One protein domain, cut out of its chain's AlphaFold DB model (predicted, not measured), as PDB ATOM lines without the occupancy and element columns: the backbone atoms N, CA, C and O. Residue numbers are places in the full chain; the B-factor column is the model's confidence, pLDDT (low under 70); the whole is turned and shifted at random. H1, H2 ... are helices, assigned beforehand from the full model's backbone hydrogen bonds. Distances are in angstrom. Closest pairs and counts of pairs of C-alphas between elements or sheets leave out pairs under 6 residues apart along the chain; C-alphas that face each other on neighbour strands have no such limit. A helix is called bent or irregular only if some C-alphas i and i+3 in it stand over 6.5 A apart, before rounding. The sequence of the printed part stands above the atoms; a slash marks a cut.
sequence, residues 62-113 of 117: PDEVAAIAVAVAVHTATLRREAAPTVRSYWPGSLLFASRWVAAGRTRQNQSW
ATOM      1  N   PRO A  62     168.947 -84.931 264.858       88.88
ATOM      2  CA  PRO A  62     167.821 -85.792 265.229       88.88
ATOM      3  C   PRO A  62     167.636 -86.987 264.282       88.88
ATOM      4  O   PRO A  62     167.272 -88.076 264.728       88.88
ATOM      5  N   ASP A  63     167.951 -86.797 262.999       89.12
ATOM      6  CA  ASP A  63     167.885 -87.834 261.972       89.12
ATOM      7  C   ASP A  63     168.965 -88.909 262.169       89.12
ATOM      8  O   ASP A  63     168.673 -90.099 262.047       89.12
ATOM      9  N   GLU A  64     170.188 -88.532 262.552       92.38
ATOM     10  CA  GLU A  64     171.255 -89.484 262.889       92.38
ATOM     11  C   GLU A  64     170.919 -90.283 264.147       92.38
ATOM     12  O   GLU A  64     171.090 -91.504 264.173       92.38
ATOM     13  N   VAL A  65     170.372 -89.631 265.177       92.25
ATOM     14  CA  VAL A  65     169.923 -90.318 266.397       92.25
ATOM     15  C   VAL A  65     168.801 -91.310 266.074       92.25
ATOM     16  O   VAL A  65     168.826 -92.446 266.558       92.25
ATOM     17  N   ALA A  66     167.845 -90.926 265.224       93.69
ATOM     18  CA  ALA A  66     166.779 -91.812 264.766       93.69
ATOM     19  C   ALA A  66     167.329 -92.988 263.942       93.69
ATOM     20  O   ALA A  66     166.940 -94.134 264.178       93.69
ATOM     21  N   ALA A  67     168.268 -92.738 263.026       94.81
ATOM     22  CA  ALA A  67     168.914 -93.773 262.224       94.81
ATOM     23  C   ALA A  67     169.678 -94.777 263.099       94.81
ATOM     24  O   ALA A  67     169.512 -95.987 262.933       94.81
ATOM     25  N   ILE A  68     170.446 -94.296 264.083       95.00
ATOM     26  CA  ILE A  68     171.150 -95.142 265.056       95.00
ATOM     27  C   ILE A  68     170.143 -95.955 265.877       95.00
ATOM     28  O   ILE A  68     170.305 -97.167 266.021       95.00
ATOM     29  N   ALA A  69     169.072 -95.332 266.378       95.19
ATOM     30  CA  ALA A  69     168.049 -96.022 267.161       95.19
ATOM     31  C   ALA A  69     167.354 -97.130 266.353       95.19
ATOM     32  O   ALA A  69     167.188 -98.247 266.852       95.19
ATOM     33  N   VAL A  70     166.999 -96.860 265.092       95.19
ATOM     34  CA  VAL A  70     166.418 -97.856 264.181       95.19
ATOM     35  C   VAL A  70     167.425 -98.965 263.881       95.19
ATOM     36  O   VAL A  70     167.068-100.139 263.972       95.19
ATOM     37  N   ALA A  71     168.687 -98.635 263.597       95.19
ATOM     38  CA  ALA A  71     169.736 -99.623 263.351       95.19
ATOM     39  C   ALA A  71     169.935-100.554 264.560       95.19
ATOM     40  O   ALA A  71     169.965-101.778 264.403       95.19
ATOM     41  N   VAL A  72     169.980-100.004 265.776       95.50
ATOM     42  CA  VAL A  72     170.086-100.777 267.023       95.50
ATOM     43  C   VAL A  72     168.831-101.626 267.254       95.50
ATOM     44  O   VAL A  72     168.937-102.811 267.587       95.50
ATOM     45  N   ALA A  73     167.634-101.079 267.037       93.94
ATOM     46  CA  ALA A  73     166.382-101.823 267.171       93.94
ATOM     47  C   ALA A  73     166.308-103.002 266.181       93.94
ATOM     48  O   ALA A  73     165.973-104.124 266.567       93.94
ATOM     49  N   VAL A  74     166.693-102.785 264.921       92.31
ATOM     50  CA  VAL A  74     166.736-103.830 263.888       92.31
ATOM     51  C   VAL A  74     167.808-104.875 264.208       92.31
ATOM     52  O   VAL A  74     167.542-106.077 264.118       92.31
ATOM     53  N   HIS A  75     168.999-104.451 264.637       84.44
ATOM     54  CA  HIS A  75     170.090-105.356 264.998       84.44
ATOM     55  C   HIS A  75     169.715-106.253 266.184       84.44
ATOM     56  O   HIS A  75     169.855-107.474 266.119       84.44
ATOM     57  N   THR A  76     169.154-105.672 267.246       84.50
ATOM     58  CA  THR A  76     168.713-106.427 268.429       84.50
ATOM     59  C   THR A  76     167.549-107.367 268.111       84.50
ATOM     60  O   THR A  76     167.536-108.503 268.589       84.50
ATOM     61  N   ALA A  77     166.600-106.955 267.265       83.62
ATOM     62  CA  ALA A  77     165.524-107.825 266.793       83.62
ATOM     63  C   ALA A  77     166.058-109.012 265.973       83.62
ATOM     64  O   ALA A  77     165.586-110.140 266.136       83.62
ATOM     65  N   THR A  78     167.070-108.776 265.135       80.00
ATOM     66  CA  THR A  78     167.732-109.815 264.331       80.00
ATOM     67  C   THR A  78     168.468-110.809 265.226       80.00
ATOM     68  O   THR A  78     168.189-112.006 265.158       80.00
ATOM     69  N   LEU A  79     169.289-110.324 266.165       72.06
ATOM     70  CA  LEU A  79     169.975-111.177 267.141       72.06
ATOM     71  C   LEU A  79     168.996-112.007 267.975       72.06
ATOM     72  O   LEU A  79     169.247-113.182 268.232       72.06
ATOM     73  N   ARG A  80     167.852-111.437 268.368       71.38
ATOM     74  CA  ARG A  80     166.811-112.181 269.092       71.38
ATOM     75  C   ARG A  80     166.217-113.308 268.249       71.38
ATOM     76  O   ARG A  80     165.991-114.385 268.792       71.38
ATOM     77  N   ARG A  81     165.977-113.098 266.950       69.94
ATOM     78  CA  ARG A  81     165.451-114.143 266.050       69.94
ATOM     79  C   ARG A  81     166.473-115.236 265.750       69.94
ATOM     80  O   ARG A  81     166.081-116.390 265.649       69.94
ATOM     81  N   GLU A  82     167.751-114.893 265.634       67.06
ATOM     82  CA  GLU A  82     168.831-115.854 265.363       67.06
ATOM     83  C   GLU A  82     169.226-116.655 266.609       67.06
ATOM     84  O   GLU A  82     169.468-117.862 266.541       67.06
ATOM     85  N   ALA A  83     169.246-116.003 267.773       61.31
ATOM     86  CA  ALA A  83     169.548-116.663 269.033       61.31
ATOM     87  C   ALA A  83     168.356-117.478 269.551       61.31
ATOM     88  O   ALA A  83     168.571-118.520 270.152       61.31
ATOM     89  N   ALA A  84     167.100-117.075 269.324       60.84
ATOM     90  CA  ALA A  84     165.940-117.760 269.910       60.84
ATOM     91  C   ALA A  84     165.847-119.276 269.608       60.84
ATOM     92  O   ALA A  84     165.524-120.019 270.536       60.84
ATOM     93  N   PRO A  85     166.136-119.780 268.393       63.88
ATOM     94  CA  PRO A  85     166.137-121.218 268.113       63.88
ATOM     95  C   PRO A  85     167.253-121.981 268.846       63.88
ATOM     96  O   PRO A  85     166.994-123.024 269.439       63.88
ATOM     97  N   THR A  86     168.476-121.442 268.875       62.56
ATOM     98  CA  THR A  86     169.655-122.072 269.514       62.56
ATOM     99  C   THR A  86     169.632-121.960 271.042       62.56
ATOM    100  O   THR A  86     170.120-122.821 271.769       62.56
ATOM    101  N   VAL A  87     169.001-120.907 271.556       61.47
ATOM    102  CA  VAL A  87     168.718-120.671 272.979       61.47
ATOM    103  C   VAL A  87     167.679-121.662 273.508       61.47
ATOM    104  O   VAL A  87     167.731-121.967 274.700       61.47
ATOM    105  N   ARG A  88     166.770-122.160 272.652       67.12
ATOM    106  CA  ARG A  88     165.710-123.131 272.990       67.12
ATOM    107  C   ARG A  88     166.121-124.596 272.816       67.12
ATOM    108  O   ARG A  88     165.443-125.455 273.368       67.12
ATOM    109  N   SER A  89     167.191-124.898 272.080       70.88
ATOM    110  CA  SER A  89     167.633-126.285 271.853       70.88
ATOM    111  C   SER A  89     168.306-126.924 273.070       70.88
ATOM    112  O   SER A  89     168.371-128.146 273.155       70.88
ATOM    113  N   TYR A  90     168.803-126.118 274.012       68.62
ATOM    114  CA  TYR A  90     169.526-126.594 275.192       68.62
ATOM    115  C   TYR A  90     168.895-126.059 276.477       68.62
ATOM    116  O   TYR A  90     168.603-124.865 276.587       68.62
ATOM    117  N   TRP A  91     168.722-126.939 277.464       65.88
ATOM    118  CA  TRP A  91     168.278-126.557 278.802       65.88
ATOM    119  C   TRP A  91     169.367-125.745 279.526       65.88
ATOM    120  O   TRP A  91     170.562-125.985 279.322       65.88
ATOM    121  N   PRO A  92     169.001-124.771 280.380       66.69
ATOM    122  CA  PRO A  92     169.981-124.053 281.189       66.69
ATOM    123  C   PRO A  92     170.774-125.048 282.052       66.69
ATOM    124  O   PRO A  92     170.191-125.828 282.796       66.69
ATOM    125  N   GLY A  93     172.103-125.046 281.908       68.31
ATOM    126  CA  GLY A  93     173.007-125.957 282.623       68.31
ATOM    127  C   GLY A  93     173.261-127.314 281.951       68.31
ATOM    128  O   GLY A  93     174.119-128.051 282.421       68.31
ATOM    129  N   SER A  94     172.599-127.645 280.833       72.31
ATOM    130  CA  SER A  94     172.817-128.936 280.152       72.31
ATOM    131  C   SER A  94     174.133-129.007 279.370       72.31
ATOM    132  O   SER A  94     174.574-130.086 278.982       72.31
ATOM    133  N   LEU A  95     174.760-127.862 279.093       69.56
ATOM    134  CA  LEU A  95     176.040-127.798 278.401       69.56
ATOM    135  C   LEU A  95     177.176-127.709 279.425       69.56
ATOM    136  O   LEU A  95     177.611-126.620 279.790       69.56
ATOM    137  N   LEU A  96     177.667-128.867 279.870       67.19
ATOM    138  CA  LEU A  96     178.787-128.955 280.818       67.19
ATOM    139  C   LEU A  96     180.120-128.467 280.217       67.19
ATOM    140  O   LEU A  96     180.989-128.007 280.948       67.19
ATOM    141  N   PHE A  97     180.270-128.532 278.887       65.25
ATOM    142  CA  PHE A  97     181.529-128.240 278.183       65.25
ATOM    143  C   PHE A  97     181.457-127.062 277.194       65.25
ATOM    144  O   PHE A  97     182.446-126.759 276.531       65.25
ATOM    145  N   ALA A  98     180.305-126.394 277.050       68.75
ATOM    146  CA  ALA A  98     180.150-125.285 276.104       68.75
ATOM    147  C   ALA A  98     179.166-124.227 276.612       68.75
ATOM    148  O   ALA A  98     178.094-124.545 277.111       68.75
ATOM    149  N   SER A  99     179.479-122.943 276.449       76.81
ATOM    150  CA  SER A  99     178.520-121.888 276.790       76.81
ATOM    151  C   SER A  99     177.439-121.758 275.709       76.81
ATOM    152  O   SER A  99     177.681-121.996 274.521       76.81
ATOM    153  N   ARG A 100     176.235-121.313 276.095       72.75
ATOM    154  CA  ARG A 100     175.147-120.994 275.144       72.75
ATOM    155  C   ARG A 100     175.586-119.961 274.104       72.75
ATOM    156  O   ARG A 100     175.171-120.029 272.952       72.75
ATOM    157  N   TRP A 101     176.462-119.041 274.507       70.56
ATOM    158  CA  TRP A 101     177.025-118.019 273.632       70.56
ATOM    159  C   TRP A 101     177.955-118.621 272.572       70.56
ATOM    160  O   TRP A 101     177.846-118.283 271.397       70.56
ATOM    161  N   VAL A 102     178.795-119.593 272.950       78.56
ATOM    162  CA  VAL A 102     179.641-120.339 272.003       78.56
ATOM    163  C   VAL A 102     178.788-121.146 271.020       78.56
ATOM    164  O   VAL A 102     179.068-121.132 269.823       78.56
ATOM    165  N   ALA A 103     177.722-121.807 271.482       75.00
ATOM    166  CA  ALA A 103     176.815-122.552 270.601       75.00
ATOM    167  C   ALA A 103     176.108-121.634 269.581       75.00
ATOM    168  O   ALA A 103     176.062-121.945 268.387       75.00
ATOM    169  N   ALA A 104     175.621-120.472 270.029       75.75
ATOM    170  CA  ALA A 104     175.032-119.462 269.152       75.75
ATOM    171  C   ALA A 104     176.055-118.916 268.135       75.75
ATOM    172  O   ALA A 104     175.766-118.852 266.939       75.75
ATOM    173  N   GLY A 105     177.279-118.605 268.580       77.00
ATOM    174  CA  GLY A 105     178.363-118.122 267.718       77.00
ATOM    175  C   GLY A 105     178.771-119.129 266.637       77.00
ATOM    176  O   GLY A 105     178.873-118.767 265.464       77.00
ATOM    177  N   ARG A 106     178.923-120.411 266.995       77.06
ATOM    178  CA  ARG A 106     179.248-121.489 266.040       77.06
ATOM    179  C   ARG A 106     178.129-121.725 265.035       77.06
ATOM    180  O   ARG A 106     178.406-121.972 263.867       77.06
ATOM    181  N   THR A 107     176.874-121.604 265.463       73.69
ATOM    182  CA  THR A 107     175.731-121.705 264.547       73.69
ATOM    183  C   THR A 107     175.784-120.597 263.495       73.69
ATOM    184  O   THR A 107     175.634-120.881 262.314       73.69
ATOM    185  N   ARG A 108     176.098-119.356 263.888       70.88
ATOM    186  CA  ARG A 108     176.233-118.225 262.956       70.88
ATOM    187  C   ARG A 108     177.405-118.389 261.981       70.88
ATOM    188  O   ARG A 108     177.258-118.089 260.801       70.88
ATOM    189  N   GLN A 109     178.541-118.908 262.454       76.62
ATOM    190  CA  GLN A 109     179.692-119.222 261.597       76.62
ATOM    191  C   GLN A 109     179.347-120.316 260.573       76.62
ATOM    192  O   GLN A 109     179.594-120.142 259.381       76.62
ATOM    193  N   ASN A 110     178.696-121.394 261.022       77.94
ATOM    194  CA  ASN A 110     178.410-122.567 260.193       77.94
ATOM    195  C   ASN A 110     177.174-122.413 259.287       77.94
ATOM    196  O   ASN A 110     177.053-123.145 258.309       77.94
ATOM    197  N   GLN A 111     176.247-121.497 259.593       70.00
ATOM    198  CA  GLN A 111     174.988-121.320 258.847       70.00
ATOM    199  C   GLN A 111     174.914-120.042 258.004       70.00
ATOM    200  O   GLN A 111     173.869-119.763 257.418       70.00
ATOM    201  N   SER A 112     176.012-119.292 257.876       65.62
ATOM    202  CA  SER A 112     176.079-118.042 257.095       65.62
ATOM    203  C   SER A 112     175.664-118.179 255.615       65.62
ATOM    204  O   SER A 112     175.354-117.174 254.980       65.62
ATOM    205  N   TRP A 113     175.579-119.405 255.080       58.34
ATOM    206  CA  TRP A 113     175.350-119.690 253.656       58.34
ATOM    207  C   TRP A 113     174.068-120.464 253.317       58.34
ATOM    208  O   TRP A 113     173.888-120.882 252.174       58.34
TER     209      TRP A 113
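This is residues 62 to 113 of the 117 residues of the protein "Sodium pump decarboxylase subunit gamma" of Chloroflexus islandicus (UniProt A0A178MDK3). Two helices make an L: a long one, H1, and a shorter one, H2, set about perpendicular to it near its last residues, with a long loop joining them round the corner. Residues 62 to 78 of H1 stick out as a free arm and make much of the length. The printed part has 52 residues with two named helices, H1 then H2, and no named strand; its class is all helix. It is only just loose, close to extended, with a radius of gyration of the C-alphas of 14.7 A, and it is elongated, spanning 47 by 26 by 15 A.

H1 takes residues 62 to 88, from C-alpha 62 at (167.821, -85.792, 265.229) to C-alpha 88 at (165.710, -123.131, 272.990), 38.2 A. It has a kink of 29 degrees near residue 82 and is only just irregular, with C-alphas 82 and 85 6.6 A apart. H2 takes residues 100 to 111, 16.3 A, and ends with C-alpha 111 at (174.988, -121.320, 258.847).

H1 touches H2 with residues 83 to 87 alone. The closest C-alphas of the two helices are those of Thr 86 and Ala 104, 6.0 A apart. Their lines stand about perpendicular, at 83 degrees. In H2 every O i to N i+4 pair is within hydrogen-bond range; in H1, 21 of 23 are.

The C-alphas of Pro 62 and Leu 96, 47.2 A apart, are the two farthest apart. Without the stretch that stands free, the body of 35 residues spans 29 by 17 by 12 A. The link from H1 to H2, 11 residues, is long. The printed part has no cut. Its mean pLDDT is 76.6; residues 81 to 88, 90 to 93, 95 to 98 and 112 to 113 are under 70.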